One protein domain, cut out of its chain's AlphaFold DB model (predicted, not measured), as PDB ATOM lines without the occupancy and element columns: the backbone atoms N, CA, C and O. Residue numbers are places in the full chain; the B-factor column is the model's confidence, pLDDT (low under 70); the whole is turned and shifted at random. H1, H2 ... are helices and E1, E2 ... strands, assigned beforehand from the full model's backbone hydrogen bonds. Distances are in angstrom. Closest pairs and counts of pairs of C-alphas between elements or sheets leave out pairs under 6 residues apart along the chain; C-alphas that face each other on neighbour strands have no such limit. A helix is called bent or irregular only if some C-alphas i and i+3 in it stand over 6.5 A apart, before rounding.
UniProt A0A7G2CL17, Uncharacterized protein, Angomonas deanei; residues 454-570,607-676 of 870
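What this domain is: This is residues 454 to 570 and 607 to 676 of the 870 residues of an uncharacterized protein of Angomonas deanei (UniProt A0A7G2CL17). A long helical hairpin, the arm H1b and H2, runs beside a small, twisted sheet of four strands, with H2 between H1b and the sheet. At one end H1 turns sharply into its first arm, H1a, whose residues 454 to 460 stick out; H5 covers part of the sheet, and H4 with a long loop makes a side lobe near it. The printed part has 187 residues, mixed helices and strands, in the order H1, H2, H3, E1, E2, E3, H4, H5, E4; the sheet runs E1, E2, E3, E4, all antiparallel. The whole is loose and elongated, with a radius of gyration of the C-alphas of 20.5 A and spans of 63 by 40 by 32 A.

Where its parts are: H1, residues 454 to 506, was assigned as one helix by its hydrogen bonds but is bent: C-alphas 466 and 469 are 7.8 A apart. Its arms are H1a, residues 454 to 466, 17.8 A long from C-alpha 454 at (278.413, 326.005, 373.214), and H1b, residues 469 to 506, 51.6 A. H2 is residues 520 to 548, 41.6 A, and H3 is residues 559 to 562. E1 is residues 566 to 569; E2, residues 611 to 619, 20.3 A, bends by 83 degrees at residue 614; E3 is residues 623 to 629, 18.8 A. H4 is residues 632 to 641, 14.3 A, H5 residues 663 to 666, and E4 residues 669 to 675, ending at C-alpha 675 (266.439, 303.314, 365.383).

How they stand to each other: H1a and H1b stand about perpendicular, at 80 degrees. H1b and H2 touch as a hairpin, opposite ways at a shallow tilt of 34 degrees, only just short of steep; their closest C-alphas, Tyr 494 and Leu 529, are 5.3 A apart. H2 only grazes the sheet, with residues 531 to 542. E1 and E2 pair through N 566 and O 618, 2.8 A; the hairpin E2 and E3 through N 617 and O 625, 2.8 A; E3 and E4 through N 624 and O 673, 2.8 A. H3 only grazes the sheet, with residues 561 to 562. H5 is on the sheet at a height of 8.2 A, only just over E3 with 3 of its C-alphas. H4 is not on the sheet; it is close to H5 but not clearly touching, C-alphas 639 and 666 being 6.3 A apart. Every O i to N i+4 pair is within hydrogen-bond range in H1a and H2, 31 of 34 in H1b and 4 of 6 in H4; H3 and H5 are too short for such a pair.

The domain as a whole: The C-alphas farthest apart, of Glu 455 and Pro 509, are 69.7 A apart. Residues 571 to 606 are not printed, and C-alphas 570 and 607 are 10.1 A apart across this cut. The links H1 to H2 and H4 to H5 are long. Mean pLDDT of the printed part is 72.7; 66 residues are under 70, among them 467 to 479 and 541 to 564.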
ATOM      1  N   TYR A 454     277.453 326.599 374.145       92.56
ATOM      2  CA  TYR A 454     278.413 326.005 373.214       92.56
ATOM      3  C   TYR A 454     279.827 325.890 373.789       92.56
ATOM      4  O   TYR A 454     280.477 324.883 373.546       92.56
ATOM      5  N   GLU A 455     280.320 326.862 374.558       94.38
ATOM      6  CA  GLU A 455     281.650 326.791 375.178       94.38
ATOM      7  C   GLU A 455     281.752 325.635 376.172       94.38
ATOM      8  O   GLU A 455     282.680 324.830 376.091       94.38
ATOM      9  N   LYS A 456     280.783 325.524 377.085       95.00
ATOM     10  CA  LYS A 456     280.754 324.451 378.084       95.00
ATOM     11  C   LYS A 456     280.464 323.092 377.461       95.00
ATOM     12  O   LYS A 456     281.157 322.127 377.761       95.00
ATOM     13  N   GLY A 457     279.457 323.013 376.590       90.50
ATOM     14  CA  GLY A 457     279.097 321.777 375.906       90.50
ATOM     15  C   GLY A 457     280.241 321.263 375.032       90.50
ATOM     16  O   GLY A 457     280.549 320.079 375.085       90.50
ATOM     17  N   HIS A 458     280.956 322.146 374.325       89.81
ATOM     18  CA  HIS A 458     282.149 321.775 373.558       89.81
ATOM     19  C   HIS A 458     283.321 321.346 374.456       89.81
ATOM     20  O   HIS A 458     284.047 320.422 374.101       89.81
ATOM     21  N   ALA A 459     283.502 321.946 375.638       90.31
ATOM     22  CA  ALA A 459     284.501 321.472 376.600       90.31
ATOM     23  C   ALA A 459     284.174 320.052 377.108       90.31
ATOM     24  O   ALA A 459     285.032 319.172 377.063       90.31
ATOM     25  N   THR A 460     282.918 319.795 377.489       85.88
ATOM     26  CA  THR A 460     282.434 318.456 377.867       85.88
ATOM     27  C   THR A 460     282.554 317.456 376.706       85.88
ATOM     28  O   THR A 460     282.882 316.292 376.923       85.88
ATOM     29  N   GLN A 461     282.318 317.890 375.463       82.50
ATOM     30  CA  GLN A 461     282.523 317.092 374.249       82.50
ATOM     31  C   GLN A 461     283.999 316.694 374.091       82.50
ATOM     32  O   GLN A 461     284.301 315.515 373.933       82.50
ATOM     33  N   GLN A 462     284.927 317.652 374.198       80.81
ATOM     34  CA  GLN A 462     286.368 317.390 374.116       80.81
ATOM     35  C   GLN A 462     286.843 316.421 375.209       80.81
ATOM     36  O   GLN A 462     287.609 315.506 374.915       80.81
ATOM     37  N   GLU A 463     286.354 316.571 376.444       79.50
ATOM     38  CA  GLU A 463     286.638 315.643 377.545       79.50
ATOM     39  C   GLU A 463     286.114 314.225 377.250       79.50
ATOM     40  O   GLU A 463     286.842 313.247 377.429       79.50
ATOM     41  N   ARG A 464     284.881 314.096 376.735       75.69
ATOM     42  CA  ARG A 464     284.308 312.806 376.305       75.69
ATOM     43  C   ARG A 464     285.144 312.145 375.212       75.69
ATOM     44  O   ARG A 464     285.399 310.949 375.304       75.69
ATOM     45  N   CYS A 465     285.593 312.909 374.219       71.81
ATOM     46  CA  CYS A 465     286.414 312.397 373.123       71.81
ATOM     47  C   CYS A 465     287.805 311.958 373.595       71.81
ATOM     48  O   CYS A 465     288.249 310.871 373.229       71.81
ATOM     49  N   ALA A 466     288.458 312.736 374.464       72.25
ATOM     50  CA  ALA A 466     289.750 312.376 375.051       72.25
ATOM     51  C   ALA A 466     289.671 311.099 375.911       72.25
ATOM     52  O   ALA A 466     290.547 310.239 375.830       72.25
ATOM     53  N   ASN A 467     288.594 310.940 376.686       68.38
ATOM     54  CA  ASN A 467     288.379 309.791 377.573       68.38
ATOM     55  C   ASN A 467     287.684 308.593 376.886       68.38
ATOM     56  O   ASN A 467     287.509 307.538 377.504       68.38
ATOM     57  N   GLY A 468     287.261 308.740 375.625       63.22
ATOM     58  CA  GLY A 468     286.302 307.855 374.956       63.22
ATOM     59  C   GLY A 468     286.707 306.381 374.967       63.22
ATOM     60  O   GLY A 468     285.962 305.515 375.433       63.22
ATOM     61  N   TRP A 469     287.924 306.085 374.509       53.59
ATOM     62  CA  TRP A 469     288.399 304.706 374.395       53.59
ATOM     63  C   TRP A 469     288.719 304.059 375.750       53.59
ATOM     64  O   TRP A 469     288.319 302.922 376.001       53.59
ATOM     65  N   SER A 470     289.402 304.784 376.641       58.16
ATOM     66  CA  SER A 470     289.840 304.276 377.947       58.16
ATOM     67  C   SER A 470     288.684 304.045 378.917       58.16
ATOM     68  O   SER A 470     288.685 303.044 379.629       58.16
ATOM     69  N   SER A 471     287.699 304.947 378.944       58.50
ATOM     70  CA  SER A 471     286.567 304.856 379.872       58.50
ATOM     71  C   SER A 471     285.429 304.004 379.319       58.50
ATOM     72  O   SER A 471     284.872 303.192 380.049       58.50
ATOM     73  N   PHE A 472     285.088 304.147 378.036       58.38
ATOM     74  CA  PHE A 472     283.904 303.492 377.479       58.38
ATOM     75  C   PHE A 472     284.229 302.328 376.545       58.38
ATOM     76  O   PHE A 472     283.442 301.395 376.487       58.38
ATOM     77  N   GLY A 473     285.369 302.308 375.847       59.66
ATOM     78  CA  GLY A 473     285.733 301.187 374.966       59.66
ATOM     79  C   GLY A 473     285.863 299.858 375.721       59.66
ATOM     80  O   GLY A 473     285.310 298.837 375.306       59.66
ATOM     81  N   ALA A 474     286.524 299.881 376.883       64.12
ATOM     82  CA  ALA A 474     286.671 298.714 377.756       64.12
ATOM     83  C   ALA A 474     285.329 298.237 378.346       64.12
ATOM     84  O   ALA A 474     285.055 297.034 378.378       64.12
ATOM     85  N   ASP A 475     284.480 299.170 378.778       62.69
ATOM     86  CA  ASP A 475     283.166 298.858 379.339       62.69
ATOM     87  C   ASP A 475     282.164 298.432 378.254       62.69
ATOM     88  O   ASP A 475     281.403 297.500 378.482       62.69
ATOM     89  N   LEU A 476     282.217 298.989 377.038       63.47
ATOM     90  CA  LEU A 476     281.440 298.516 375.885       63.47
ATOM     91  C   LEU A 476     281.843 297.100 375.467       63.47
ATOM     92  O   LEU A 476     280.967 296.288 375.187       63.47
ATOM     93  N   ALA A 477     283.137 296.767 375.449       65.56
ATOM     94  CA  ALA A 477     283.595 295.408 375.145       65.56
ATOM     95  C   ALA A 477     283.148 294.395 376.220       65.56
ATOM     96  O   ALA A 477     282.723 293.276 375.898       65.56
ATOM     97  N   ARG A 478     283.180 294.797 377.501       69.25
ATOM     98  CA  ARG A 478     282.663 293.994 378.621       69.25
ATOM     99  C   ARG A 478     281.145 293.818 378.520       69.25
ATOM    100  O   ARG A 478     280.672 292.684 378.514       69.25
ATOM    101  N   ASN A 479     280.410 294.916 378.340       69.00
ATOM    102  CA  ASN A 479     278.955 294.939 378.187       69.00
ATOM    103  C   ASN A 479     278.504 294.148 376.958       69.00
ATOM    104  O   ASN A 479     277.537 293.408 377.054       69.00
ATOM    105  N   TYR A 480     279.206 294.229 375.823       73.75
ATOM    106  CA  TYR A 480     278.907 293.412 374.644       73.75
ATOM    107  C   TYR A 480     279.035 291.920 374.954       73.75
ATOM    108  O   TYR A 480     278.153 291.139 374.608       73.75
ATOM    109  N   THR A 481     280.095 291.520 375.659       75.06
ATOM    110  CA  THR A 481     280.301 290.122 376.064       75.06
ATOM    111  C   THR A 481     279.208 289.653 377.034       75.06
ATOM    112  O   THR A 481     278.685 288.546 376.891       75.06
ATOM    113  N   GLU A 482     278.819 290.493 377.997       83.06
ATOM    114  CA  GLU A 482     277.735 290.210 378.943       83.06
ATOM    115  C   GLU A 482     276.367 290.128 378.248       83.06
ATOM    116  O   GLU A 482     275.657 289.134 378.405       83.06
ATOM    117  N   LEU A 483     276.029 291.112 377.409       79.88
ATOM    118  CA  LEU A 483     274.813 291.144 376.596       79.88
ATOM    119  C   LEU A 483     274.745 289.949 375.646       79.88
ATOM    120  O   LEU A 483     273.689 289.340 375.536       79.88
ATOM    121  N   GLN A 484     275.857 289.548 375.027       83.44
ATOM    122  CA  GLN A 484     275.913 288.368 374.165       83.44
ATOM    123  C   GLN A 484     275.691 287.070 374.955       83.44
ATOM    124  O   GLN A 484     275.002 286.168 374.478       83.44
ATOM    125  N   ASN A 485     276.234 286.958 376.171       88.88
ATOM    126  CA  ASN A 485     275.966 285.817 377.049       88.88
ATOM    127  C   ASN A 485     274.494 285.786 377.494       88.88
ATOM    128  O   ASN A 485     273.856 284.736 377.413       88.88
ATOM    129  N   ARG A 486     273.937 286.937 377.890       87.94
ATOM    130  CA  ARG A 486     272.536 287.087 378.304       87.94
ATOM    131  C   ARG A 486     271.564 286.839 377.149       87.94
ATOM    132  O   ARG A 486     270.572 286.146 377.343       87.94
ATOM    133  N   PHE A 487     271.875 287.315 375.945       87.81
ATOM    134  CA  PHE A 487     271.131 287.012 374.722       87.81
ATOM    135  C   PHE A 487     271.158 285.514 374.429       87.81
ATOM    136  O   PHE A 487     270.105 284.921 374.239       87.81
ATOM    137  N   ARG A 488     272.332 284.865 374.484       90.75
ATOM    138  CA  ARG A 488     272.443 283.406 374.305       90.75
ATOM    139  C   ARG A 488     271.639 282.610 375.343       90.75
ATOM    140  O   ARG A 488     271.172 281.528 375.007       90.75
ATOM    141  N   GLN A 489     271.472 283.114 376.568       94.19
ATOM    142  CA  GLN A 489     270.591 282.506 377.569       94.19
ATOM    143  C   GLN A 489     269.109 282.722 377.219       94.19
ATOM    144  O   GLN A 489     268.389 281.750 377.018       94.19
ATOM    145  N   VAL A 490     268.672 283.980 377.093       90.62
ATOM    146  CA  VAL A 490     267.268 284.341 376.821       90.62
ATOM    147  C   VAL A 490     266.769 283.725 375.514       90.62
ATOM    148  O   VAL A 490     265.640 283.259 375.456       90.62
ATOM    149  N   TYR A 491     267.612 283.662 374.481       90.31
ATOM    150  CA  TYR A 491     267.280 283.035 373.203       90.31
ATOM    151  C   TYR A 491     267.039 281.523 373.338       90.31
ATOM    152  O   TYR A 491     266.152 281.003 372.673       90.31
ATOM    153  N   ARG A 492     267.785 280.815 374.202       93.88
ATOM    154  CA  ARG A 492     267.529 279.388 374.478       93.88
ATOM    155  C   ARG A 492     266.201 279.206 375.195       93.88
ATOM    156  O   ARG A 492     265.346 278.512 374.674       93.88
ATOM    157  N   GLU A 493     265.999 279.915 376.307       93.19
ATOM    158  CA  GLU A 493     264.740 279.864 377.063       93.19
ATOM    159  C   GLU A 493     263.530 280.231 376.178       93.19
ATOM    160  O   GLU A 493     262.469 279.624 376.297       93.19
ATOM    161  N   TYR A 494     263.698 281.191 375.259       89.75
ATOM    162  CA  TYR A 494     262.704 281.564 374.250       89.75
ATOM    163  C   TYR A 494     262.421 280.438 373.244       89.75
ATOM    164  O   TYR A 494     261.257 280.180 372.946       89.75
ATOM    165  N   VAL A 495     263.451 279.776 372.705       91.06
ATOM    166  CA  VAL A 495     263.273 278.640 371.785       91.06
ATOM    167  C   VAL A 495     262.589 277.481 372.506       91.06
ATOM    168  O   VAL A 495     261.570 277.012 372.013       91.06
ATOM    169  N   ASP A 496     263.060 277.108 373.698       92.56
ATOM    170  CA  ASP A 496     262.510 276.009 374.498       92.56
ATOM    171  C   ASP A 496     260.999 276.198 374.757       92.56
ATOM    172  O   ASP A 496     260.205 275.278 374.554       92.56
ATOM    173  N   ILE A 497     260.569 277.409 375.153       88.56
ATOM    174  CA  ILE A 497     259.141 277.688 375.369       88.56
ATOM    175  C   ILE A 497     258.354 277.834 374.060       88.56
ATOM    176  O   ILE A 497     257.177 277.485 374.022       88.56
ATOM    177  N   THR A 498     258.975 278.312 372.977       87.12
ATOM    178  CA  THR A 498     258.313 278.398 371.665       87.12
ATOM    179  C   THR A 498     258.043 277.001 371.110       87.12
ATOM    180  O   THR A 498     256.928 276.739 370.676       87.12
ATOM    181  N   GLU A 499     259.013 276.087 371.179       89.56
ATOM    182  CA  GLU A 499     258.852 274.687 370.762       89.56
ATOM    183  C   GLU A 499     257.804 273.960 371.618       89.56
ATOM    184  O   GLU A 499     256.954 273.253 371.074       89.56
ATOM    185  N   TYR A 500     257.790 274.196 372.935       88.19
ATOM    186  CA  TYR A 500     256.746 273.687 373.830       88.19
ATOM    187  C   TYR A 500     255.343 274.178 373.436       88.19
ATOM    188  O   TYR A 500     254.432 273.371 373.249       88.19
ATOM    189  N   LEU A 501     255.163 275.493 373.262       82.38
ATOM    190  CA  LEU A 501     253.875 276.074 372.872       82.38
ATOM    191  C   LEU A 501     253.436 275.617 371.474       82.38
ATOM    192  O   LEU A 501     252.254 275.342 371.275       82.38
ATOM    193  N   GLN A 502     254.373 275.494 370.530       82.19
ATOM    194  CA  GLN A 502     254.116 274.977 369.188       82.19
ATOM    195  C   GLN A 502     253.605 273.530 369.252       82.19
ATOM    196  O   GLN A 502     252.564 273.240 368.673       82.19
ATOM    197  N   GLY A 503     254.249 272.659 370.039       84.06
ATOM    198  CA  GLY A 503     253.787 271.285 370.263       84.06
ATOM    199  C   GLY A 503     252.373 271.217 370.852       84.06
ATOM    200  O   GLY A 503     251.529 270.487 370.339       84.06
ATOM    201  N   MET A 504     252.067 272.043 371.858       79.88
ATOM    202  CA  MET A 504     250.717 272.128 372.440       79.88
ATOM    203  C   MET A 504     249.660 272.605 371.420       79.88
ATOM    204  O   MET A 504     248.506 272.175 371.469       79.88
ATOM    205  N   ILE A 505     250.024 273.506 370.501       77.75
ATOM    206  CA  ILE A 505     249.141 273.982 369.422       77.75
ATOM    207  C   ILE A 505     248.934 272.894 368.362       77.75
ATOM    208  O   ILE A 505     247.794 272.673 367.953       77.75
ATOM    209  N   ASP A 506     249.998 272.201 367.959       81.19
ATOM    210  CA  ASP A 506     249.969 271.140 366.946       81.19
ATOM    211  C   ASP A 506     249.203 269.891 367.442       81.19
ATOM    212  O   ASP A 506     248.541 269.211 366.655       81.19
ATOM    213  N   GLU A 507     249.218 269.619 368.753       79.81
ATOM    214  CA  GLU A 507     248.383 268.596 369.405       79.81
ATOM    215  C   GLU A 507     246.918 269.045 369.623       79.81
ATOM    216  O   GLU A 507     246.042 268.213 369.884       79.81
ATOM    217  N   SER A 508     246.604 270.342 369.489       75.81
ATOM    218  CA  SER A 508     245.239 270.857 369.651       75.81
ATOM    219  C   SER A 508     244.387 270.627 368.393       75.81
ATOM    220  O   SER A 508     244.720 271.151 367.328       75.81
ATOM    221  N   PRO A 509     243.195 269.998 368.493       66.25
ATOM    222  CA  PRO A 509     242.292 269.781 367.352       66.25
ATOM    223  C   PRO A 509     241.814 271.050 366.627       66.25
ATOM    224  O   PRO A 509     241.155 270.954 365.593       66.25
ATOM    225  N   SER A 510     242.073 272.233 367.191       65.38
ATOM    226  CA  SER A 510     241.676 273.533 366.642       65.38
ATOM    227  C   SER A 510     242.830 274.418 366.171       65.38
ATOM    228  O   SER A 510     242.549 275.453 365.574       65.38
ATOM    229  N   GLY A 511     244.091 274.068 366.453       60.16
ATOM    230  CA  GLY A 511     245.256 274.881 366.075       60.16
ATOM    231  C   GLY A 511     245.291 276.303 366.661       60.16
ATOM    232  O   GLY A 511     245.981 277.164 366.122       60.16
ATOM    233  N   THR A 512     244.541 276.588 367.738       55.81
ATOM    234  CA  THR A 512     244.506 277.911 368.388       55.81
ATOM    235  C   THR A 512     244.929 277.844 369.853       55.81
ATOM    236  O   THR A 512     244.487 276.975 370.604       55.81
ATOM    237  N   LEU A 513     245.734 278.827 370.267       57.62
ATOM    238  CA  LEU A 513     246.362 278.932 371.594       57.62
ATOM    239  C   LEU A 513     245.362 278.855 372.765       57.62
ATOM    240  O   LEU A 513     245.615 278.207 373.772       57.62
ATOM    241  N   GLU A 514     244.176 279.447 372.614       57.91
ATOM    242  CA  GLU A 514     243.115 279.431 373.639       57.91
ATOM    243  C   GLU A 514     242.534 278.032 373.917       57.91
ATOM    244  O   GLU A 514     241.907 277.805 374.951       57.91
ATOM    245  N   LYS A 515     242.701 277.095 372.976       59.78
ATOM    246  CA  LYS A 515     242.128 275.740 373.007       59.78
ATOM    247  C   LYS A 515     243.192 274.643 373.070       59.78
ATOM    248  O   LYS A 515     242.843 273.464 373.094       59.78
ATOM    249  N   SER A 516     244.474 275.003 373.106       63.25
ATOM    250  CA  SER A 516     245.576 274.065 373.351       63.25
ATOM    251  C   SER A 516     245.807 273.778 374.837       63.25
ATOM    252  O   SER A 516     246.626 272.934 375.169       63.25
ATOM    253  N   GLY A 517     245.088 274.443 375.747       71.31
ATOM    254  CA  GLY A 517     245.248 274.243 377.194       71.31
ATOM    255  C   GLY A 517     246.464 274.950 377.800       71.31
ATOM    256  O   GLY A 517     246.725 274.770 378.986       71.31
ATOM    257  N   VAL A 518     247.165 275.771 377.010       75.69
ATOM    258  CA  VAL A 518     248.254 276.647 377.465       75.69
ATOM    259  C   VAL A 518     247.754 277.554 378.590       75.69
ATOM    260  O   VAL A 518     246.740 278.246 378.458       75.69
ATOM    261  N   THR A 519     248.474 277.558 379.706       75.44
ATOM    262  CA  THR A 519     248.159 278.395 380.866       75.44
ATOM    263  C   THR A 519     248.498 279.863 380.604       75.44
ATOM    264  O   THR A 519     249.338 280.208 379.765       75.44
ATOM    265  N   LYS A 520     247.868 280.769 381.362       68.50
ATOM    266  CA  LYS A 520     248.200 282.202 381.291       68.50
ATOM    267  C   LYS A 520     249.656 282.441 381.694       68.50
ATOM    268  O   LYS A 520     250.301 283.339 381.165       68.50
ATOM    269  N   GLU A 521     250.173 281.637 382.612       71.94
ATOM    270  CA  GLU A 521     251.538 281.662 383.124       71.94
ATOM    271  C   GLU A 521     252.567 281.362 382.022       71.94
ATOM    272  O   GLU A 521     253.514 282.133 381.855       71.94
ATOM    273  N   GLU A 522     252.352 280.310 381.225       76.44
ATOM    274  CA  GLU A 522     253.233 279.921 380.111       76.44
ATOM    275  C   GLU A 522     253.232 280.969 378.991       76.44
ATOM    276  O   GLU A 522     254.294 281.400 378.538       76.44
ATOM    277  N   TYR A 523     252.054 281.467 378.601       73.12
ATOM    278  CA  TYR A 523     251.955 282.538 377.604       73.12
ATOM    279  C   TYR A 523     252.625 283.839 378.088       73.12
ATOM    280  O   TYR A 523     253.375 284.482 377.350       73.12
ATOM    281  N   ASN A 524     252.448 284.192 379.366       68.88
ATOM    282  CA  ASN A 524     253.126 285.330 379.991       68.88
ATOM    283  C   ASN A 524     254.652 285.151 380.071       68.88
ATOM    284  O   ASN A 524     255.382 286.146 380.036       68.88
ATOM    285  N   GLN A 525     255.153 283.921 380.206       79.50
ATOM    286  CA  GLN A 525     256.586 283.631 380.170       79.50
ATOM    287  C   GLN A 525     257.142 283.776 378.745       79.50
ATOM    288  O   GLN A 525     258.176 284.425 378.573       79.50
ATOM    289  N   TYR A 526     256.428 283.271 377.733       80.62
ATOM    290  CA  TYR A 526     256.778 283.454 376.321       80.62
ATOM    291  C   TYR A 526     256.887 284.939 375.955       80.62
ATOM    292  O   TYR A 526     257.918 285.361 375.433       80.62
ATOM    293  N   LEU A 527     255.891 285.762 376.314       68.69
ATOM    294  CA  LEU A 527     255.917 287.204 376.034       68.69
ATOM    295  C   LEU A 527     257.136 287.902 376.661       68.69
ATOM    296  O   LEU A 527     257.811 288.683 375.991       68.69
ATOM    297  N   ARG A 528     257.473 287.601 377.924       76.81
ATOM    298  CA  ARG A 528     258.666 288.172 378.585       76.81
ATOM    299  C   ARG A 528     259.954 287.804 377.861       76.81
ATOM    300  O   ARG A 528     260.815 288.663 377.688       76.81
ATOM    301  N   LEU A 529     260.088 286.539 377.463       77.50
ATOM    302  CA  LEU A 529     261.267 286.042 376.759       77.50
ATOM    303  C   LEU A 529     261.367 286.629 375.347       77.50
ATOM    304  O   LEU A 529     262.461 287.010 374.943       77.50
ATOM    305  N   HIS A 530     260.241 286.804 374.646       76.00
ATOM    306  CA  HIS A 530     260.175 287.491 373.355       76.00
ATOM    307  C   HIS A 530     260.679 288.939 373.459       76.00
ATOM    308  O   HIS A 530     261.639 289.308 372.783       76.00
ATOM    309  N   PHE A 531     260.106 289.748 374.360       68.12
ATOM    310  CA  PHE A 531     260.528 291.142 374.541       68.12
ATOM    311  C   PHE A 531     261.988 291.260 375.001       68.12
ATOM    312  O   PHE A 531     262.732 292.105 374.500       68.12
ATOM    313  N   ALA A 532     262.430 290.397 375.924       74.69
ATOM    314  CA  ALA A 532     263.820 290.379 376.374       74.69
ATOM    315  C   ALA A 532     264.785 289.987 375.243       74.69
ATOM    316  O   ALA A 532     265.852 290.590 375.121       74.69
ATOM    317  N   LYS A 533     264.410 289.019 374.393       84.31
ATOM    318  CA  LYS A 533     265.170 288.629 373.202       84.31
ATOM    319  C   LYS A 533     265.314 289.818 372.248       84.31
ATOM    320  O   LYS A 533     266.442 290.152 371.904       84.31
ATOM    321  N   GLU A 534     264.218 290.474 371.862       72.75
ATOM    322  CA  GLU A 534     264.245 291.600 370.913       72.75
ATOM    323  C   GLU A 534     265.105 292.773 371.410       72.75
ATOM    324  O   GLU A 534     265.933 293.292 370.660       72.75
ATOM    325  N   GLN A 535     264.971 293.159 372.686       69.94
ATOM    326  CA  GLN A 535     265.781 294.230 373.280       69.94
ATOM    327  C   GLN A 535     267.277 293.893 373.294       69.94
ATOM    328  O   GLN A 535     268.115 294.754 373.013       69.94
ATOM    329  N   LEU A 536     267.633 292.644 373.608       76.94
ATOM    330  CA  LEU A 536     269.022 292.186 373.621       76.94
ATOM    331  C   LEU A 536     269.595 292.068 372.200       76.94
ATOM    332  O   LEU A 536     270.740 292.456 371.977       76.94
ATOM    333  N   GLU A 537     268.796 291.604 371.237       76.81
ATOM    334  CA  GLU A 537     269.165 291.508 369.821       76.81
ATOM    335  C   GLU A 537     269.490 292.891 369.236       76.81
ATOM    336  O   GLU A 537     270.549 293.085 368.644       76.81
ATOM    337  N   GLN A 538     268.637 293.885 369.491       66.25
ATOM    338  CA  GLN A 538     268.838 295.273 369.049       66.25
ATOM    339  C   GLN A 538     270.034 295.931 369.747       66.25
ATOM    340  O   GLN A 538     270.842 296.600 369.101       66.25
ATOM    341  N   SER A 539     270.197 295.687 371.052       69.69
ATOM    342  CA  SER A 539     271.372 296.134 371.816       69.69
ATOM    343  C   SER A 539     272.673 295.577 371.224       69.69
ATOM    344  O   SER A 539     273.654 296.305 371.079       69.69
ATOM    345  N   MET A 540     272.682 294.297 370.837       73.62
ATOM    346  CA  MET A 540     273.819 293.661 370.170       73.62
ATOM    347  C   MET A 540     274.063 294.194 368.755       73.62
ATOM    348  O   MET A 540     275.221 294.406 368.402       73.62
ATOM    349  N   GLN A 541     273.016 294.423 367.956       68.31
ATOM    350  CA  GLN A 541     273.136 294.989 366.605       68.31
ATOM    351  C   GLN A 541     273.728 296.403 366.634       68.31
ATOM    352  O   GLN A 541     274.637 296.697 365.861       68.31
ATOM    353  N   LEU A 542     273.278 297.256 367.563       64.50
ATOM    354  CA  LEU A 542     273.853 298.587 367.758       64.50
ATOM    355  C   LEU A 542     275.330 298.512 368.158       64.50
ATOM    356  O   LEU A 542     276.154 299.215 367.580       64.50
ATOM    357  N   LEU A 543     275.673 297.672 369.138       66.62
ATOM    358  CA  LEU A 543     277.063 297.525 369.563       66.62
ATOM    359  C   LEU A 543     277.940 296.974 368.433       66.62
ATOM    360  O   LEU A 543     279.034 297.492 368.239       66.62
ATOM    361  N   SER A 544     277.447 296.009 367.647       66.06
ATOM    362  CA  SER A 544     278.134 295.540 366.436       66.06
ATOM    363  C   SER A 544     278.383 296.704 365.487       66.06
ATOM    364  O   SER A 544     279.534 296.987 365.197       66.06
ATOM    365  N   ALA A 545     277.355 297.481 365.124       59.38
ATOM    366  CA  ALA A 545     277.516 298.656 364.269       59.38
ATOM    367  C   ALA A 545     278.557 299.656 364.820       59.38
ATOM    368  O   ALA A 545     279.362 300.191 364.058       59.38
ATOM    369  N   VAL A 546     278.598 299.882 366.137       59.69
ATOM    370  CA  VAL A 546     279.617 300.730 366.783       59.69
ATOM    371  C   VAL A 546     281.038 300.162 366.609       59.69
ATOM    372  O   VAL A 546     281.961 300.918 366.290       59.69
ATOM    373  N   PHE A 547     281.227 298.846 366.753       60.41
ATOM    374  CA  PHE A 547     282.511 298.180 366.494       60.41
ATOM    375  C   PHE A 547     282.877 298.154 364.996       60.41
ATOM    376  O   PHE A 547     283.997 298.516 364.632       60.41
ATOM    377  N   ASP A 548     281.933 297.780 364.133       55.69
ATOM    378  CA  ASP A 548     282.113 297.526 362.702       55.69
ATOM    379  C   ASP A 548     282.415 298.812 361.918       55.69
ATOM    380  O   ASP A 548     283.373 298.863 361.141       55.69
ATOM    381  N   TYR A 549     281.666 299.894 362.168       51.38
ATOM    382  CA  TYR A 549     281.895 301.194 361.518       51.38
ATOM    383  C   TYR A 549     283.064 301.983 362.121       51.38
ATOM    384  O   TYR A 549     283.353 303.087 361.660       51.38
ATOM    385  N   LYS A 550     283.745 301.443 363.143       48.41
ATOM    386  CA  LYS A 550     284.815 302.121 363.893       48.41
ATOM    387  C   LYS A 550     284.429 303.542 364.330       48.41
ATOM    388  O   LYS A 550     285.276 304.433 364.366       48.41
ATOM    389  N   SER A 551     283.179 303.748 364.760       47.22
ATOM    390  CA  SER A 551     282.737 305.005 365.402       47.22
ATOM    391  C   SER A 551     283.389 305.243 366.782       47.22
ATOM    392  O   SER A 551     283.107 306.220 367.467       47.22
ATOM    393  N   LEU A 552     284.312 304.351 367.142       43.06
ATOM    394  CA  LEU A 552     285.213 304.301 368.289       43.06
ATOM    395  C   LEU A 552     286.481 305.176 368.141       43.06
ATOM    396  O   LEU A 552     287.414 305.021 368.924       43.06
ATOM    397  N   GLY A 553     286.554 306.038 367.120       43.75
ATOM    398  CA  GLY A 553     287.650 307.001 366.936       43.75
ATOM    399  C   GLY A 553     287.550 308.240 367.840       43.75
ATOM    400  O   GLY A 553     286.775 308.271 368.793       43.75
ATOM    401  N   GLU A 554     288.276 309.309 367.491       37.38
ATOM    402  CA  GLU A 554     288.354 310.599 368.221       37.38
ATOM    403  C   GLU A 554     287.017 311.378 368.345       37.38
ATOM    404  O   GLU A 554     286.997 312.513 368.820       37.38
ATOM    405  N   HIS A 555     285.899 310.804 367.893       48.91
ATOM    406  CA  HIS A 555     284.562 311.414 367.829       48.91
ATOM    407  C   HIS A 555     283.502 310.514 368.493       48.91
ATOM    408  O   HIS A 555     282.347 310.428 368.066       48.91
ATOM    409  N   PHE A 556     283.920 309.789 369.532       55.75
ATOM    410  CA  PHE A 556     283.091 308.882 370.318       55.75
ATOM    411  C   PHE A 556     282.127 309.666 371.227       55.75
ATOM    412  O   PHE A 556     282.395 309.911 372.401       55.75
ATOM    413  N   GLU A 557     280.994 310.102 370.675       54.31
ATOM    414  CA  GLU A 557     280.154 311.101 371.355       54.31
ATOM    415  C   GLU A 557     278.734 310.626 371.707       54.31
ATOM    416  O   GLU A 557     278.164 311.086 372.697       54.31
ATOM    417  N   TYR A 558     278.159 309.665 370.977       54.50
ATOM    418  CA  TYR A 558     276.786 309.190 371.231       54.50
ATOM    419  C   TYR A 558     276.691 307.916 372.079       54.50
ATOM    420  O   TYR A 558     275.612 307.563 372.538       54.50
ATOM    421  N   ALA A 559     277.791 307.220 372.358       50.38
ATOM    422  CA  ALA A 559     277.736 305.972 373.123       50.38
ATOM    423  C   ALA A 559     277.410 306.169 374.620       50.38
ATOM    424  O   ALA A 559     276.783 305.302 375.224       50.38
ATOM    425  N   ALA A 560     277.750 307.319 375.214       49.72
ATOM    426  CA  ALA A 560     277.280 307.670 376.560       49.72
ATOM    427  C   ALA A 560     275.745 307.832 376.601       49.72
ATOM    428  O   ALA A 560     275.095 307.413 377.557       49.72
ATOM    429  N   LEU A 561     275.169 308.367 375.520       53.81
ATOM    430  CA  LEU A 561     273.727 308.478 375.303       53.81
ATOM    431  C   LEU A 561     273.066 307.100 375.075       53.81
ATOM    432  O   LEU A 561     271.969 306.874 375.568       53.81
ATOM    433  N   VAL A 562     273.738 306.152 374.407       56.03
ATOM    434  CA  VAL A 562     273.254 304.758 374.242       56.03
ATOM    435  C   VAL A 562     273.048 304.050 375.588       56.03
ATOM    436  O   VAL A 562     272.112 303.267 375.738       56.03
ATOM    437  N   LEU A 563     273.922 304.299 376.567       54.03
ATOM    438  CA  LEU A 563     273.911 303.605 377.863       54.03
ATOM    439  C   LEU A 563     272.886 304.169 378.863       54.03
ATOM    440  O   LEU A 563     272.626 303.539 379.893       54.03
ATOM    441  N   HIS A 564     272.300 305.335 378.585       64.44
ATOM    442  CA  HIS A 564     271.425 306.043 379.515       64.44
ATOM    443  C   HIS A 564     270.088 306.421 378.859       64.44
ATOM    444  O   HIS A 564     270.018 307.429 378.154       64.44
ATOM    445  N   PRO A 565     269.006 305.652 379.105       70.56
ATOM    446  CA  PRO A 565     267.685 305.986 378.586       70.56
ATOM    447  C   PRO A 565     267.205 307.326 379.154       70.56
ATOM    448  O   PRO A 565     267.123 307.508 380.374       70.56
ATOM    449  N   VAL A 566     266.860 308.259 378.268       75.44
ATOM    450  CA  VAL A 566     266.354 309.583 378.634       75.44
ATOM    451  C   VAL A 566     264.835 309.514 378.735       75.44
ATOM    452  O   VAL A 566     264.151 309.196 377.763       75.44
ATOM    453  N   ARG A 567     264.318 309.782 379.936       79.06
ATOM    454  CA  ARG A 567     262.915 309.582 380.322       79.06
ATOM    455  C   ARG A 567     262.147 310.896 380.357       79.06
ATOM    456  O   ARG A 567     262.691 311.907 380.792       79.06
ATOM    457  N   LEU A 568     260.875 310.831 379.980       74.25
ATOM    458  CA  LEU A 568     259.949 311.956 379.877       74.25
ATOM    459  C   LEU A 568     258.584 311.573 380.460       74.25
ATOM    460  O   LEU A 568     258.096 310.482 380.152       74.25
ATOM    461  N   PRO A 569     257.940 312.419 381.275       70.00
ATOM    462  CA  PRO A 569     256.531 312.252 381.619       70.00
ATOM    463  C   PRO A 569     255.642 312.616 380.418       70.00
ATOM    464  O   PRO A 569     256.001 313.465 379.602       70.00
ATOM    465  N   ALA A 570     254.455 312.014 380.313       65.25
ATOM    466  CA  ALA A 570     253.517 312.328 379.227       65.25
ATOM    467  C   ALA A 570     253.043 313.801 379.239       65.25
ATOM    468  O   ALA A 570     252.708 314.350 378.193       65.25
ATOM    469  N   HIS A 607     246.678 309.337 374.344       59.31
ATOM    470  CA  HIS A 607     246.298 308.166 373.562       59.31
ATOM    471  C   HIS A 607     247.019 308.103 372.210       59.31
ATOM    472  O   HIS A 607     247.049 309.076 371.443       59.31
ATOM    473  N   MET A 608     247.515 306.910 371.890       60.84
ATOM    474  CA  MET A 608     247.800 306.446 370.536       60.84
ATOM    475  C   MET A 608     246.846 305.302 370.218       60.84
ATOM    476  O   MET A 608     247.044 304.172 370.663       60.84
ATOM    477  N   ASP A 609     245.779 305.623 369.494       65.38
ATOM    478  CA  ASP A 609     244.616 304.759 369.290       65.38
ATOM    479  C   ASP A 609     244.044 304.255 370.626       65.38
ATOM    480  O   ASP A 609     243.430 305.038 371.346       65.38
ATOM    481  N   ASN A 610     244.290 302.990 370.978       62.47
ATOM    482  CA  ASN A 610     243.836 302.367 372.226       62.47
ATOM    483  C   ASN A 610     244.894 302.389 373.349       62.47
ATOM    484  O   ASN A 610     244.607 301.953 374.458       62.47
ATOM    485  N   TYR A 611     246.119 302.851 373.083       67.56
ATOM    486  CA  TYR A 611     247.210 302.845 374.059       67.56
ATOM    487  C   TYR A 611     247.345 304.208 374.733       67.56
ATOM    488  O   TYR A 611     247.777 305.178 374.110       67.56
ATOM    489  N   SER A 612     247.002 304.270 376.016       73.75
ATOM    490  CA  SER A 612     247.327 305.387 376.906       73.75
ATOM    491  C   SER A 612     248.790 305.279 377.369       73.75
ATOM    492  O   SER A 612     249.316 304.170 377.459       73.75
ATOM    493  N   PHE A 613     249.456 306.387 377.715       78.06
ATOM    494  CA  PHE A 613     250.850 306.369 378.197       78.06
ATOM    495  C   PHE A 613     251.083 307.259 379.425       78.06
ATOM    496  O   PHE A 613     250.606 308.389 379.481       78.06
ATOM    497  N   PHE A 614     251.881 306.771 380.384       74.50
ATOM    498  CA  PHE A 614     252.383 307.553 381.526       74.50
ATOM    499  C   PHE A 614     253.621 308.398 381.171       74.50
ATOM    500  O   PHE A 614     253.879 309.432 381.789       74.50
ATOM    501  N   GLY A 615     254.415 307.955 380.193       78.94
ATOM    502  CA  GLY A 615     255.657 308.620 379.805       78.94
ATOM    503  C   GLY A 615     256.405 307.909 378.684       78.94
ATOM    504  O   GLY A 615     256.075 306.778 378.317       78.94
ATOM    505  N   PHE A 616     257.423 308.583 378.155       84.50
ATOM    506  CA  PHE A 616     258.236 308.151 377.020       84.50
ATOM    507  C   PHE A 616     259.715 308.068 377.385       84.50
ATOM    508  O   PHE A 616     260.256 308.957 378.038       84.50
ATOM    509  N   SER A 617     260.397 307.025 376.924       83.44
ATOM    510  CA  SER A 617     261.834 306.859 377.110       83.44
ATOM    511  C   SER A 617     262.518 306.653 375.766       83.44
ATOM    512  O   SER A 617     262.227 305.692 375.049       83.44
ATOM    513  N   LEU A 618     263.453 307.546 375.442       80.69
ATOM    514  CA  LEU A 618     264.374 307.379 374.327       80.69
ATOM    515  C   LEU A 618     265.629 306.664 374.821       80.69
ATOM    516  O   LEU A 618     266.295 307.144 375.735       80.69
ATOM    517  N   THR A 619     266.005 305.589 374.142       76.75
ATOM    518  CA  THR A 619     267.356 305.036 374.194       76.75
ATOM    519  C   THR A 619     268.045 305.368 372.863       76.75
ATOM    520  O   THR A 619     267.756 304.739 371.834       76.75
ATOM    521  N   PRO A 620     268.907 306.403 372.827       71.56
ATOM    522  CA  PRO A 620     269.682 306.795 371.653       71.56
ATOM    523  C   PRO A 620     270.338 305.598 370.954       71.56
ATOM    524  O   PRO A 620     270.928 304.736 371.596       71.56
ATOM    525  N   GLY A 621     270.174 305.498 369.634       67.12
ATOM    526  CA  GLY A 621     270.675 304.377 368.829       67.12
ATOM    527  C   GLY A 621     269.921 303.043 368.972       67.12
ATOM    528  O   GLY A 621     270.212 302.124 368.215       67.12
ATOM    529  N   GLN A 622     268.962 302.896 369.892       72.12
ATOM    530  CA  GLN A 622     268.214 301.643 370.082       72.12
ATOM    531  C   GLN A 622     266.724 301.811 369.777       72.12
ATOM    532  O   GLN A 622     266.253 301.461 368.694       72.12
ATOM    533  N   THR A 623     265.973 302.358 370.733       76.88
ATOM    534  CA  THR A 623     264.509 302.359 370.731       76.88
ATOM    535  C   THR A 623     263.939 303.665 371.266       76.88
ATOM    536  O   THR A 623     264.547 304.359 372.080       76.88
ATOM    537  N   PHE A 624     262.738 303.990 370.810       81.25
ATOM    538  CA  PHE A 624     261.833 304.922 371.456       81.25
ATOM    539  C   PHE A 624     260.694 304.089 372.041       81.25
ATOM    540  O   PHE A 624     260.128 303.231 371.359       81.25
ATOM    541  N   THR A 625     260.410 304.279 373.326       82.94
ATOM    542  CA  THR A 625     259.493 303.430 374.095       82.94
ATOM    543  C   THR A 625     258.479 304.271 374.857       82.94
ATOM    544  O   THR A 625     258.793 305.379 375.289       82.94
ATOM    545  N   GLY A 626     257.272 303.743 375.047       83.69
ATOM    546  CA  GLY A 626     256.245 304.336 375.901       83.69
ATOM    547  C   GLY A 626     255.899 303.405 377.063       83.69
ATOM    548  O   GLY A 626     255.674 302.216 376.854       83.69
ATOM    549  N   ALA A 627     255.835 303.937 378.285       84.50
ATOM    550  CA  ALA A 627     255.272 303.231 379.434       84.50
ATOM    551  C   ALA A 627     253.741 303.276 379.337       84.50
ATOM    552  O   ALA A 627     253.148 304.340 379.538       84.50
ATOM    553  N   GLN A 628     253.108 302.151 378.990       82.44
ATOM    554  CA  GLN A 628     251.657 302.081 378.808       82.44
ATOM    555  C   GLN A 628     250.921 302.421 380.117       82.44
ATOM    556  O   GLN A 628     251.303 301.974 381.200       82.44
ATOM    557  N   ARG A 629     249.847 303.199 380.015       79.00
ATOM    558  CA  ARG A 629     248.843 303.356 381.065       79.00
ATOM    559  C   ARG A 629     247.729 302.341 380.814       79.00
ATOM    560  O   ARG A 629     247.226 302.243 379.698       79.00
ATOM    561  N   TYR A 630     247.406 301.583 381.852       76.75
ATOM    562  CA  TYR A 630     246.414 300.512 381.852       76.75
ATOM    563  C   TYR A 630     245.131 300.984 382.535       76.75
ATOM    564  O   TYR A 630     245.185 301.880 383.383       76.75
ATOM    565  N   GLU A 631     243.995 300.376 382.195       75.12
ATOM    566  CA  GLU A 631     242.768 300.569 382.975       75.12
ATOM    567  C   GLU A 631     242.914 299.931 384.371       75.12
ATOM    568  O   GLU A 631     243.696 298.990 384.525       75.12
ATOM    569  N   PRO A 632     242.174 300.372 385.407       71.56
ATOM    570  CA  PRO A 632     242.368 299.888 386.779       71.56
ATOM    571  C   PRO A 632     242.290 298.364 386.960       71.56
ATOM    572  O   PRO A 632     242.967 297.801 387.819       71.56
ATOM    573  N   GLU A 633     241.473 297.701 386.140       67.81
ATOM    574  CA  GLU A 633     241.278 296.245 386.123       67.81
ATOM    575  C   GLU A 633     242.475 295.506 385.493       67.81
ATOM    576  O   GLU A 633     242.822 294.398 385.900       67.81
ATOM    577  N   GLU A 634     243.138 296.133 384.520       73.69
ATOM    578  CA  GLU A 634     244.346 295.630 383.859       73.69
ATOM    579  C   GLU A 634     245.607 295.941 384.683       73.69
ATOM    580  O   GLU A 634     246.522 295.122 384.767       73.69
ATOM    581  N   GLU A 635     245.645 297.112 385.325       75.62
ATOM    582  CA  GLU A 635     246.759 297.609 386.135       75.62
ATOM    583  C   GLU A 635     247.077 296.660 387.300       75.62
ATOM    584  O   GLU A 635     248.247 296.348 387.541       75.62
ATOM    585  N   GLU A 636     246.054 296.094 387.952       77.25
ATOM    586  CA  GLU A 636     246.241 295.026 388.941       77.25
ATOM    587  C   GLU A 636     246.947 293.801 388.335       77.25
ATOM    588  O   GLU A 636     247.911 293.283 388.910       77.25
ATOM    589  N   MET A 637     246.492 293.333 387.167       71.38
ATOM    590  CA  MET A 637     247.073 292.157 386.507       71.38
ATOM    591  C   MET A 637     248.535 292.404 386.123       71.38
ATOM    592  O   MET A 637     249.377 291.522 386.309       71.38
ATOM    593  N   VAL A 638     248.856 293.612 385.656       74.31
ATOM    594  CA  VAL A 638     250.217 294.036 385.307       74.31
ATOM    595  C   VAL A 638     251.116 294.107 386.548       74.31
ATOM    596  O   VAL A 638     252.208 293.531 386.541       74.31
ATOM    597  N   LEU A 639     250.658 294.710 387.651       76.69
ATOM    598  CA  LEU A 639     251.418 294.773 388.907       76.69
ATOM    599  C   LEU A 639     251.658 293.380 389.518       76.69
ATOM    600  O   LEU A 639     252.761 293.106 390.008       76.69
ATOM    601  N   ARG A 640     250.678 292.465 389.443       75.62
ATOM    602  CA  ARG A 640     250.854 291.050 389.832       75.62
ATOM    603  C   ARG A 640     251.846 290.338 388.909       75.62
ATOM    604  O   ARG A 640     252.753 289.659 389.393       75.62
ATOM    605  N   ALA A 641     251.745 290.528 387.591       70.19
ATOM    606  CA  ALA A 641     252.659 289.930 386.619       70.19
ATOM    607  C   ALA A 641     254.117 290.373 386.846       70.19
ATOM    608  O   ALA A 641     255.035 289.542 386.799       70.19
ATOM    609  N   LEU A 642     254.337 291.651 387.150       72.19
ATOM    610  CA  LEU A 642     255.648 292.222 387.470       72.19
ATOM    611  C   LEU A 642     256.165 291.839 388.870       72.19
ATOM    612  O   LEU A 642     257.290 292.187 389.216       72.19
ATOM    613  N   ARG A 643     255.389 291.066 389.649       75.75
ATOM    614  CA  ARG A 643     255.674 290.660 391.041       75.75
ATOM    615  C   ARG A 643     255.795 291.841 392.013       75.75
ATOM    616  O   ARG A 643     256.443 291.719 393.051       75.75
ATOM    617  N   LEU A 644     255.167 292.967 391.674       78.25
ATOM    618  CA  LEU A 644     255.099 294.162 392.512       78.25
ATOM    619  C   LEU A 644     253.937 294.082 393.515       78.25
ATOM    620  O   LEU A 644     254.092 294.524 394.649       78.25
ATOM    621  N   LEU A 645     252.819 293.455 393.127       80.38
ATOM    622  CA  LEU A 645     251.699 293.133 394.018       80.38
ATOM    623  C   LEU A 645     251.754 291.660 394.460       80.38
ATOM    624  O   LEU A 645     251.898 290.763 393.623       80.38
ATOM    625  N   LYS A 646     251.625 291.389 395.765       78.56
ATOM    626  CA  LYS A 646     251.626 290.014 396.304       78.56
ATOM    627  C   LYS A 646     250.272 289.314 396.106       78.56
ATOM    628  O   LYS A 646     249.245 289.986 396.054       78.56
ATOM    629  N   PRO A 647     250.223 287.965 396.069       71.62
ATOM    630  CA  PRO A 647     248.978 287.216 395.866       71.62
ATOM    631  C   PRO A 647     247.842 287.588 396.833       71.62
ATOM    632  O   PRO A 647     246.712 287.748 396.393       71.62
ATOM    633  N   GLU A 648     248.152 287.788 398.115       76.00
ATOM    634  CA  GLU A 648     247.177 288.063 399.188       76.00
ATOM    635  C   GLU A 648     246.896 289.563 399.413       76.00
ATOM    636  O   GLU A 648     246.172 289.939 400.332       76.00
ATOM    637  N   GLU A 649     247.501 290.437 398.610       75.44
ATOM    638  CA  GLU A 649     247.428 291.888 398.766       75.44
ATOM    639  C   GLU A 649     246.344 292.440 397.825       75.44
ATOM    640  O   GLU A 649     246.350 292.159 396.621       75.44
ATOM    641  N   ASN A 650     245.375 293.170 398.381       77.94
ATOM    642  CA  ASN A 650     244.271 293.756 397.617       77.94
ATOM    643  C   ASN A 650     244.757 295.008 396.881       77.94
ATOM    644  O   ASN A 650     245.358 295.884 397.503       77.94
ATOM    645  N   TYR A 651     244.462 295.110 395.585       76.88
ATOM    646  CA  TYR A 651     244.700 296.337 394.831       76.88
ATOM    647  C   TYR A 651     243.587 297.355 395.092       76.88
ATOM    648  O   TYR A 651     242.406 297.005 395.086       76.88
ATOM    649  N   THR A 652     243.960 298.621 395.275       77.88
ATOM    650  CA  THR A 652     243.009 299.738 395.281       77.88
ATOM    651  C   THR A 652     243.315 300.649 394.099       77.88
ATOM    652  O   THR A 652     244.470 301.001 393.855       77.88
ATOM    653  N   VAL A 653     242.278 301.045 393.360       68.25
ATOM    654  CA  VAL A 653     242.411 301.870 392.150       68.25
ATOM    655  C   VAL A 653     243.168 303.169 392.449       68.25
ATOM    656  O   VAL A 653     242.793 303.915 393.353       68.25
ATOM    657  N   GLY A 654     244.220 303.444 391.671       63.78
ATOM    658  CA  GLY A 654     245.068 304.629 391.832       63.78
ATOM    659  C   GLY A 654     246.215 304.475 392.842       63.78
ATOM    660  O   GLY A 654     246.894 305.455 393.135       63.78
ATOM    661  N   GLU A 655     246.471 303.274 393.373       69.75
ATOM    662  CA  GLU A 655     247.583 303.021 394.306       69.75
ATOM    663  C   GLU A 655     248.886 302.545 393.639       69.75
ATOM    664  O   GLU A 655     249.863 302.281 394.342       69.75
ATOM    665  N   ALA A 656     248.960 302.484 392.304       64.69
ATOM    666  CA  ALA A 656     250.153 302.064 391.555       64.69
ATOM    667  C   ALA A 656     251.454 302.806 391.944       64.69
ATOM    668  O   ALA A 656     252.537 302.214 391.919       64.69
ATOM    669  N   ASP A 657     251.361 304.067 392.387       69.31
ATOM    670  CA  ASP A 657     252.493 304.859 392.901       69.31
ATOM    671  C   ASP A 657     253.135 304.306 394.187       69.31
ATOM    672  O   ASP A 657     254.253 304.695 394.534       69.31
ATOM    673  N   LYS A 658     252.467 303.392 394.903       73.56
ATOM    674  CA  LYS A 658     252.981 302.800 396.148       73.56
ATOM    675  C   LYS A 658     253.996 301.678 395.923       73.56
ATOM    676  O   LYS A 658     254.803 301.427 396.817       73.56
ATOM    677  N   TYR A 659     253.953 301.000 394.774       72.19
ATOM    678  CA  TYR A 659     254.679 299.740 394.570       72.19
ATOM    679  C   TYR A 659     256.085 299.920 393.984       72.19
ATOM    680  O   TYR A 659     257.010 299.217 394.382       72.19
ATOM    681  N   GLU A 660     256.270 300.870 393.065       73.56
ATOM    682  CA  GLU A 660     257.576 301.225 392.498       73.56
ATOM    683  C   GLU A 660     257.531 302.675 391.989       73.56
ATOM    684  O   GLU A 660     256.551 303.114 391.376       73.56
ATOM    685  N   LYS A 661     258.599 303.435 392.263       71.94
ATOM    686  CA  LYS A 661     258.702 304.863 391.904       71.94
ATOM    687  C   LYS A 661     259.080 305.076 390.440       71.94
ATOM    688  O   LYS A 661     258.904 306.166 389.907       71.94
ATOM    689  N   ASP A 662     259.641 304.052 389.809       74.38
ATOM    690  CA  ASP A 662     260.007 304.063 388.400       74.38
ATOM    691  C   ASP A 662     258.828 303.593 387.533       74.38
ATOM    692  O   ASP A 662     258.495 302.405 387.499       74.38
ATOM    693  N   ILE A 663     258.214 304.524 386.796       72.81
ATOM    694  CA  ILE A 663     257.052 304.237 385.938       72.81
ATOM    695  C   ILE A 663     257.333 303.139 384.893       72.81
ATOM    696  O   ILE A 663     256.440 302.357 384.582       72.81
ATOM    697  N   TYR A 664     258.583 303.003 384.428       72.81
ATOM    698  CA  TYR A 664     258.997 302.001 383.429       72.81
ATOM    699  C   TYR A 664     259.255 300.609 384.025       72.81
ATOM    700  O   TYR A 664     259.543 299.664 383.294       72.81
ATOM    701  N   ARG A 665     259.207 300.476 385.357       72.56
ATOM    702  CA  ARG A 665     259.317 299.186 386.056       72.56
ATOM    703  C   ARG A 665     257.970 298.618 386.476       72.56
ATOM    704  O   ARG A 665     257.872 297.406 386.638       72.56
ATOM    705  N   ARG A 666     256.961 299.476 386.661       74.88
ATOM    706  CA  ARG A 666     255.580 299.086 387.000       74.88
ATOM    707  C   ARG A 666     254.646 298.981 385.792       74.88
ATOM    708  O   ARG A 666     253.568 298.418 385.915       74.88
ATOM    709  N   SER A 667     255.069 299.506 384.644       75.06
ATOM    710  CA  SER A 667     254.415 299.335 383.351       75.06
ATOM    711  C   SER A 667     255.430 298.779 382.346       75.06
ATOM    712  O   SER A 667     256.513 299.361 382.221       75.06
ATOM    713  N   PRO A 668     255.135 297.666 381.643       72.12
ATOM    714  CA  PRO A 668     255.989 297.160 380.577       72.12
ATOM    715  C   PRO A 668     256.156 298.217 379.468       72.12
ATOM    716  O   PRO A 668     255.159 298.682 378.912       72.12
ATOM    717  N   PRO A 669     257.392 298.614 379.115       76.19
ATOM    718  CA  PRO A 669     257.609 299.586 378.053       76.19
ATOM    719  C   PRO A 669     257.298 298.965 376.687       76.19
ATOM    720  O   PRO A 669     257.931 297.990 376.277       76.19
ATOM    721  N   ILE A 670     256.363 299.565 375.951       75.94
ATOM    722  CA  ILE A 670     256.085 299.220 374.554       75.94
ATOM    723  C   ILE A 670     257.124 299.910 373.672       75.94
ATOM    724  O   ILE A 670     257.328 301.121 373.787       75.94
ATOM    725  N   SER A 671     257.751 299.165 372.757       76.25
ATOM    726  CA  SER A 671     258.550 299.778 371.693       76.25
ATOM    727  C   SER A 671     257.638 300.425 370.656       76.25
ATOM    728  O   SER A 671     256.795 299.766 370.046       76.25
ATOM    729  N   ILE A 672     257.813 301.729 370.469       75.94
ATOM    730  CA  ILE A 672     257.022 302.558 369.554       75.94
ATOM    731  C   ILE A 672     257.856 303.095 368.379       75.94
ATOM    732  O   ILE A 672     257.306 303.643 367.426       75.94
ATOM    733  N   GLY A 673     259.175 302.892 368.420       76.62
ATOM    734  CA  GLY A 673     260.108 303.208 367.345       76.62
ATOM    735  C   GLY A 673     261.428 302.456 367.521       76.62
ATOM    736  O   GLY A 673     261.995 302.473 368.609       76.62
ATOM    737  N   HIS A 674     261.975 301.866 366.460       74.38
ATOM    738  CA  HIS A 674     263.341 301.322 366.444       74.38
ATOM    739  C   HIS A 674     264.255 302.205 365.599       74.38
ATOM    740  O   HIS A 674     263.862 302.624 364.504       74.38
ATOM    741  N   TRP A 675     265.463 302.487 366.094       70.38
ATOM    742  CA  TRP A 675     266.439 303.314 365.383       70.38
ATOM    743  C   TRP A 675     266.788 302.708 364.024       70.38
ATOM    744  O   TRP A 675     267.027 301.507 363.902       70.38
ATOM    745  N   GLN A 676     266.827 303.553 362.999       62.59
ATOM    746  CA  GLN A 676     267.146 303.161 361.635       62.59
ATOM    747  C   GLN A 676     268.502 303.766 361.226       62.59
ATOM    748  O   GLN A 676     268.522 304.874 360.684       62.59
TER     749      GLN A 676